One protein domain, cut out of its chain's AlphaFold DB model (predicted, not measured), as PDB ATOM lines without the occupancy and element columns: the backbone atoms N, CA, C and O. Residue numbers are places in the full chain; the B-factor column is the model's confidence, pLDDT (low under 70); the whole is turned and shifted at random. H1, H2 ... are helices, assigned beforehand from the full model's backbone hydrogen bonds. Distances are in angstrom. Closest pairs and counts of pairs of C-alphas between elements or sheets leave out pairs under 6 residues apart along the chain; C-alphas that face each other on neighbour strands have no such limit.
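Overview. This is residues 37 to 91 of the 94 residues of an uncharacterized protein of Lysobacter lycopersici (UniProt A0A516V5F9). One long helix, H2, forms a side of this small domain; H1 crosses it, packing on its residues 56 to 60, and H3 turns off past its last residue as the short arm of a corner. Beyond H3, residues 77 to 91 have no named element and fold back on themselves as a loop, with residues 81 to 82 paired antiparallel with residues 88 to 89. The printed part has 55 residues with three named helices, in the order H1, H2, H3, and no named strand; the class is all helix. It is compact, with a radius of gyration of the C-alphas of 11.5 A, yet elongated in outline, spanning 35 by 19 by 17 A.

Along the chain. Find C-alpha 37 at (-17.375, 6.463, 32.682); there H1 begins, residues 37 to 43. Go on to C-alpha 50 at (-19.981, 7.821, 15.897), from which H2, residues 50 to 67, runs 25.9 A. H3, residues 69 to 76, ends at C-alpha 76, at (-21.369, -7.461, 29.663).

Arrangement. Look first at Glu 38 and Ala 59, whose C-alphas, 5.9 A apart, are the closest of H1 and H2; these helices touch, about perpendicular at 86 degrees. H2 and H3 only just touch, with 3 pairs of C-alphas within 8 A, and touch only at the corner by their link; their closest C-alphas, of Val 64 and Ala 72, are 5.4 A apart. They run opposite ways at a steep tilt of 59 degrees. H1 and H3 are close but not clearly touching, the closest C-alphas, of Thr 43 and Leu 76, being 6.7 A apart. In H1, H2 and H3 every O i to N i+4 pair is within hydrogen-bond range.

Size, cuts and confidence. The two C-alphas farthest apart are those of Met 50 and Gly 86, at 36.0 A. The printed part has no cut; the link from H1 to H2 is short, that from H2 to H3 tight. Mean pLDDT of the printed part is 80.0; look for values under 70 at residues 44 to 52.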
ATOM      1  N   SER A  37     -16.692   6.021  33.908       79.31
ATOM      2  CA  SER A  37     -17.375   6.463  32.682       79.31
ATOM      3  C   SER A  37     -17.257   5.442  31.544       79.31
ATOM      4  O   SER A  37     -18.253   5.119  30.902       79.31
ATOM      5  N   GLU A  38     -16.073   4.849  31.334       83.12
ATOM      6  CA  GLU A  38     -15.895   3.778  30.341       83.12
ATOM      7  C   GLU A  38     -16.742   2.545  30.680       83.12
ATOM      8  O   GLU A  38     -17.347   1.937  29.800       83.12
ATOM      9  N   ILE A  39     -16.848   2.195  31.960       83.88
ATOM     10  CA  ILE A  39     -17.684   1.077  32.406       83.88
ATOM     11  C   ILE A  39     -19.173   1.412  32.266       83.88
ATOM     12  O   ILE A  39     -19.964   0.565  31.846       83.88
ATOM     13  N   GLN A  40     -19.580   2.642  32.582       80.81
ATOM     14  CA  GLN A  40     -20.946   3.105  32.335       80.81
ATOM     15  C   GLN A  40     -21.286   3.059  30.845       80.81
ATOM     16  O   GLN A  40     -22.359   2.589  30.498       80.81
ATOM     17  N   MET A  41     -20.362   3.449  29.969       80.94
ATOM     18  CA  MET A  41     -20.513   3.340  28.516       80.94
ATOM     19  C   MET A  41     -20.683   1.879  28.063       80.94
ATOM     20  O   MET A  41     -21.514   1.572  27.215       80.94
ATOM     21  N   LEU A  42     -19.938   0.946  28.656       81.44
ATOM     22  CA  LEU A  42     -20.063  -0.480  28.344       81.44
ATOM     23  C   LEU A  42     -21.374  -1.106  28.860       81.44
ATOM     24  O   LEU A  42     -21.836  -2.104  28.312       81.44
ATOM     25  N   THR A  43     -21.975  -0.534  29.909       77.19
ATOM     26  CA  THR A  43     -23.146  -1.096  30.615       77.19
ATOM     27  C   THR A  43     -24.451  -0.336  30.403       77.19
ATOM     28  O   THR A  43     -25.517  -0.832  30.772       77.19
ATOM     29  N   GLY A  44     -24.388   0.877  29.865       68.62
ATOM     30  CA  GLY A  44     -25.487   1.824  29.788       68.62
ATOM     31  C   GLY A  44     -25.622   2.373  28.378       68.62
ATOM     32  O   GLY A  44     -24.765   3.118  27.927       68.62
ATOM     33  N   ALA A  45     -26.727   1.986  27.734       55.16
ATOM     34  CA  ALA A  45     -27.316   2.546  26.518       55.16
ATOM     35  C   ALA A  45     -26.317   3.069  25.471       55.16
ATOM     36  O   ALA A  45     -25.844   4.200  25.554       55.16
ATOM     37  N   ARG A  46     -26.103   2.266  24.420       54.41
ATOM     38  CA  ARG A  46     -25.432   2.682  23.183       54.41
ATOM     39  C   ARG A  46     -26.079   3.959  22.641       54.41
ATOM     40  O   ARG A  46     -27.091   3.888  21.947       54.41
ATOM     41  N   THR A  47     -25.511   5.122  22.937       54.09
ATOM     42  CA  THR A  47     -25.890   6.358  22.259       54.09
ATOM     43  C   THR A  47     -25.378   6.249  20.820       54.09
ATOM     44  O   THR A  47     -24.197   5.965  20.618       54.09
ATOM     45  N   PRO A  48     -26.228   6.426  19.792       52.72
ATOM     46  CA  PRO A  48     -25.868   6.166  18.395       52.72
ATOM     47  C   PRO A  48     -25.004   7.284  17.780       52.72
ATOM     48  O   PRO A  48     -25.233   7.713  16.656       52.72
ATOM     49  N   HIS A  49     -24.022   7.805  18.516       57.00
ATOM     50  CA  HIS A  49     -23.061   8.787  18.015       57.00
ATOM     51  C   HIS A  49     -21.774   8.071  17.581       57.00
ATOM     52  O   HIS A  49     -21.287   7.172  18.264       57.00
ATOM     53  N   MET A  50     -21.196   8.456  16.440       58.56
ATOM     54  CA  MET A  50     -19.981   7.821  15.897       58.56
ATOM     55  C   MET A  50     -18.791   7.840  16.874       58.56
ATOM     56  O   MET A  50     -18.031   6.873  16.963       58.56
ATOM     57  N   GLU A  51     -18.644   8.916  17.644       62.53
ATOM     58  CA  GLU A  51     -17.593   9.050  18.661       62.53
ATOM     59  C   GLU A  51     -17.766   8.042  19.806       62.53
ATOM     60  O   GLU A  51     -16.788   7.519  20.353       62.53
ATOM     61  N   TYR A  52     -19.020   7.701  20.107       67.56
ATOM     62  CA  TYR A  52     -19.372   6.701  21.103       67.56
ATOM     63  C   TYR A  52     -18.974   5.297  20.637       67.56
ATOM     64  O   TYR A  52     -18.425   4.536  21.421       67.56
ATOM     65  N   MET A  53     -19.152   4.965  19.352       70.00
ATOM     66  CA  MET A  53     -18.737   3.666  18.792       70.00
ATOM     67  C   MET A  53     -17.224   3.441  18.915       70.00
ATOM     68  O   MET A  53     -16.779   2.368  19.322       70.00
ATOM     69  N   THR A  54     -16.424   4.465  18.602       80.81
ATOM     70  CA  THR A  54     -14.956   4.369  18.686       80.81
ATOM     71  C   THR A  54     -14.489   4.246  20.134       80.81
ATOM     72  O   THR A  54     -13.631   3.420  20.451       80.81
ATOM     73  N   SER A  55     -15.072   5.047  21.026       81.81
ATOM     74  CA  SER A  55     -14.761   5.010  22.457       81.81
ATOM     75  C   SER A  55     -15.188   3.683  23.087       81.81
ATOM     76  O   SER A  55     -14.413   3.086  23.832       81.81
ATOM     77  N   TYR A  56     -16.358   3.166  22.705       83.00
ATOM     78  CA  TYR A  56     -16.862   1.862  23.124       83.00
ATOM     79  C   TYR A  56     -15.909   0.740  22.711       83.00
ATOM     80  O   TYR A  56     -15.501  -0.041  23.562       83.00
ATOM     81  N   ALA A  57     -15.487   0.690  21.442       85.81
ATOM     82  CA  ALA A  57     -14.579  -0.354  20.964       85.81
ATOM     83  C   ALA A  57     -13.234  -0.346  21.715       85.81
ATOM     84  O   ALA A  57     -12.689  -1.399  22.045       85.81
ATOM     85  N   ARG A  58     -12.707   0.844  22.041       87.81
ATOM     86  CA  ARG A  58     -11.483   0.980  22.847       87.81
ATOM     87  C   ARG A  58     -11.687   0.502  24.286       87.81
ATOM     88  O   ARG A  58     -10.838  -0.228  24.797       87.81
ATOM     89  N   ALA A  59     -12.789   0.891  24.925       87.56
ATOM     90  CA  ALA A  59     -13.119   0.458  26.280       87.56
ATOM     91  C   ALA A  59     -13.369  -1.056  26.342       87.56
ATOM     92  O   ALA A  59     -12.863  -1.728  27.236       87.56
ATOM     93  N   GLU A  60     -14.068  -1.622  25.357       87.44
ATOM     94  CA  GLU A  60     -14.301  -3.062  25.246       87.44
ATOM     95  C   GLU A  60     -12.978  -3.815  25.087       87.44
ATOM     96  O   GLU A  60     -12.732  -4.785  25.802       87.44
ATOM     97  N   HIS A  61     -12.081  -3.334  24.221       90.25
ATOM     98  CA  HIS A  61     -10.760  -3.932  24.066       90.25
ATOM     99  C   HIS A  61      -9.961  -3.898  25.377       90.25
ATOM    100  O   HIS A  61      -9.374  -4.907  25.759       90.25
ATOM    101  N   ARG A  62      -9.976  -2.778  26.114       89.25
ATOM    102  CA  ARG A  62      -9.326  -2.676  27.434       89.25
ATOM    103  C   ARG A  62      -9.935  -3.633  28.456       89.25
ATOM    104  O   ARG A  62      -9.193  -4.304  29.164       89.25
ATOM    105  N   LEU A  63     -11.261  -3.751  28.492       87.75
ATOM    106  CA  LEU A  63     -11.953  -4.687  29.378       87.75
ATOM    107  C   LEU A  63     -11.561  -6.141  29.071       87.75
ATOM    108  O   LEU A  63     -11.316  -6.926  29.984       87.75
ATOM    109  N   VAL A  64     -11.472  -6.493  27.786       91.00
ATOM    110  CA  VAL A  64     -11.033  -7.819  27.331       91.00
ATOM    111  C   VAL A  64      -9.570  -8.080  27.684       91.00
ATOM    112  O   VAL A  64      -9.255  -9.196  28.085       91.00
ATOM    113  N   GLN A  65      -8.691  -7.085  27.572       90.06
ATOM    114  CA  GLN A  65      -7.289  -7.208  27.988       90.06
ATOM    115  C   GLN A  65      -7.161  -7.406  29.504       90.06
ATOM    116  O   GLN A  65      -6.348  -8.211  29.943       90.06
ATOM    117  N   ALA A  66      -7.992  -6.723  30.296       88.12
ATOM    118  CA  ALA A  66      -7.959  -6.819  31.753       88.12
ATOM    119  C   ALA A  66      -8.538  -8.140  32.287       88.12
ATOM    120  O   ALA A  66      -7.952  -8.755  33.166       88.12
ATOM    121  N   LEU A  67      -9.693  -8.585  31.776       86.62
ATOM    122  CA  LEU A  67     -10.423  -9.737  32.331       86.62
ATOM    123  C   LEU A  67     -10.289 -11.021  31.510       86.62
ATOM    124  O   LEU A  67     -10.651 -12.101  31.983       86.62
ATOM    125  N   GLY A  68      -9.841 -10.916  30.265       89.94
ATOM    126  CA  GLY A  68      -9.984 -11.960  29.261       89.94
ATOM    127  C   GLY A  68     -11.364 -11.945  28.592       89.94
ATOM    128  O   GLY A  68     -12.383 -11.553  29.169       89.94
ATOM    129  N   LYS A  69     -11.403 -12.420  27.343       88.38
ATOM    130  CA  LYS A  69     -12.577 -12.359  26.454       88.38
ATOM    131  C   LYS A  69     -13.841 -12.985  27.052       88.38
ATOM    132  O   LYS A  69     -14.911 -12.383  26.991       88.38
ATOM    133  N   GLU A  70     -13.723 -14.165  27.654       88.50
ATOM    134  CA  GLU A  70     -14.873 -14.903  28.196       88.50
ATOM    135  C   GLU A  70     -15.492 -14.208  29.414       88.50
ATOM    136  O   GLU A  70     -16.714 -14.062  29.496       88.50
ATOM    137  N   ARG A  71     -14.653 -13.719  30.335       87.50
ATOM    138  CA  ARG A  71     -15.100 -12.976  31.520       87.50
ATOM    139  C   ARG A  71     -15.683 -11.621  31.135       87.50
ATOM    140  O   ARG A  71     -16.762 -11.287  31.608       87.50
ATOM    141  N   ALA A  72     -15.038 -10.885  30.230       86.69
ATOM    142  CA  ALA A  72     -15.572  -9.623  29.720       86.69
ATOM    143  C   ALA A  72     -16.959  -9.822  29.084       86.69
ATOM    144  O   ALA A  72     -17.915  -9.143  29.452       86.69
ATOM    145  N   LYS A  73     -17.120 -10.829  28.215       87.56
ATOM    146  CA  LYS A  73     -18.417 -11.156  27.605       87.56
ATOM    147  C   LYS A  73     -19.464 -11.555  28.643       87.56
ATOM    148  O   LYS A  73     -20.613 -11.127  28.546       87.56
ATOM    149  N   ALA A  74     -19.104 -12.389  29.622       86.88
ATOM    150  CA  ALA A  74     -20.013 -12.795  30.691       86.88
ATOM    151  C   ALA A  74     -20.500 -11.592  31.512       86.88
ATOM    152  O   ALA A  74     -21.705 -11.457  31.715       86.88
ATOM    153  N   LEU A  75     -19.585 -10.695  31.875       86.00
ATOM    154  CA  LEU A  75     -19.866  -9.470  32.612       86.00
ATOM    155  C   LEU A  75     -20.803  -8.530  31.829       86.00
ATOM    156  O   LEU A  75     -21.809  -8.083  32.375       86.00
ATOM    157  N   LEU A  76     -20.525  -8.292  30.540       84.19
ATOM    158  CA  LEU A  76     -21.369  -7.461  29.663       84.19
ATOM    159  C   LEU A  76     -22.746  -8.082  29.387       84.19
ATOM    160  O   LEU A  76     -23.710  -7.367  29.147       84.19
ATOM    161  N   SER A  77     -22.859  -9.410  29.466       83.88
ATOM    162  CA  SER A  77     -24.140 -10.128  29.352       83.88
ATOM    163  C   SER A  77     -24.933 -10.145  30.670       83.88
ATOM    164  O   SER A  77     -25.930 -10.855  30.781       83.88
ATOM    165  N   GLY A  78     -24.456  -9.444  31.703       81.62
ATOM    166  CA  GLY A  78     -25.075  -9.403  33.027       81.62
ATOM    167  C   GLY A  78     -24.972 -10.708  33.820       81.62
ATOM    168  O   GLY A  78     -25.754 -10.923  34.752       81.62
ATOM    169  N   ARG A  79     -24.030 -11.592  33.468       83.25
ATOM    170  CA  ARG A  79     -23.695 -12.786  34.259       83.25
ATOM    171  C   ARG A  79     -22.691 -12.425  35.350       83.25
ATOM    172  O   ARG A  79     -21.928 -11.471  35.221       83.25
ATOM    173  N   GLU A  80     -22.710 -13.192  36.436       84.81
ATOM    174  CA  GLU A  80     -21.708 -13.061  37.490       84.81
ATOM    175  C   GLU A  80     -20.343 -13.535  36.979       84.81
ATOM    176  O   GLU A  80     -20.233 -14.574  36.323       84.81
ATOM    177  N   VAL A  81     -19.301 -12.773  37.291       87.50
ATOM    178  CA  VAL A  81     -17.908 -13.123  37.029       87.50
ATOM    179  C   VAL A  81     -17.078 -12.930  38.286       87.50
ATOM    180  O   VAL A  81     -17.363 -12.079  39.126       87.50
ATOM    181  N   ARG A  82     -16.016 -13.722  38.403       88.06
ATOM    182  CA  ARG A  82     -15.007 -13.555  39.445       88.06
ATOM    183  C   ARG A  82     -13.844 -12.752  38.880       88.06
ATOM    184  O   ARG A  82     -13.267 -13.171  37.879       88.06
ATOM    185  N   LEU A  83     -13.530 -11.632  39.513       83.56
ATOM    186  CA  LEU A  83     -12.375 -10.792  39.210       83.56
ATOM    187  C   LEU A  83     -11.098 -11.397  39.815       83.56
ATOM    188  O   LEU A  83     -11.163 -12.284  40.671       83.56
ATOM    189  N   ASP A  84      -9.934 -10.901  39.397       78.56
ATOM    190  CA  ASP A  84      -8.638 -11.425  39.857       78.56
ATOM    191  C   ASP A  84      -8.348 -11.116  41.330       78.56
ATOM    192  O   ASP A  84      -7.673 -11.888  42.005       78.56
ATOM    193  N   ASN A  85      -8.967 -10.071  41.882       77.12
ATOM    194  CA  ASN A  85      -8.959  -9.784  43.320       77.12
ATOM    195  C   ASN A  85      -9.879 -10.716  44.142       77.12
ATOM    196  O   ASN A  85     -10.048 -10.521  45.343       77.12
ATOM    197  N   GLY A  86     -10.501 -11.718  43.512       79.19
ATOM    198  CA  GLY A  86     -11.394 -12.675  44.159       79.19
ATOM    199  C   GLY A  86     -12.838 -12.198  44.324       79.19
ATOM    200  O   GLY A  86     -13.693 -13.004  44.699       79.19
ATOM    201  N   THR A  87     -13.136 -10.941  43.994       82.38
ATOM    202  CA  THR A  87     -14.482 -10.372  44.092       82.38
ATOM    203  C   THR A  87     -15.403 -10.984  43.041       82.38
ATOM    204  O   THR A  87     -15.067 -11.061  41.858       82.38
ATOM    205  N   ARG A  88     -16.587 -11.423  43.474       84.31
ATOM    206  CA  ARG A  88     -17.679 -11.817  42.578       84.31
ATOM    207  C   ARG A  88     -18.499 -10.592  42.241       84.31
ATOM    208  O   ARG A  88     -18.888  -9.849  43.137       84.31
ATOM    209  N   MET A  89     -18.745 -10.385  40.958       82.75
ATOM    210  CA  MET A  89     -19.439  -9.200  40.498       82.75
ATOM    211  C   MET A  89     -20.353  -9.514  39.330       82.75
ATOM    212  O   MET A  89     -20.027 -10.308  38.450       82.75
ATOM    213  N   ARG A  90     -21.501  -8.847  39.316       81.81
ATOM    214  CA  ARG A  90     -22.508  -8.940  38.271       81.81
ATOM    215  C   ARG A  90     -22.952  -7.528  37.929       81.81
ATOM    216  O   ARG A  90     -23.322  -6.777  38.824       81.81
ATOM    217  N   LEU A  91     -22.945  -7.176  36.647       73.50
ATOM    218  CA  LEU A  91     -23.527  -5.916  36.199       73.50
ATOM    219  C   LEU A  91     -25.015  -6.151  35.951       73.50
ATOM    220  O   LEU A  91     -25.395  -6.929  35.079       73.50
TER     221      LEU A  91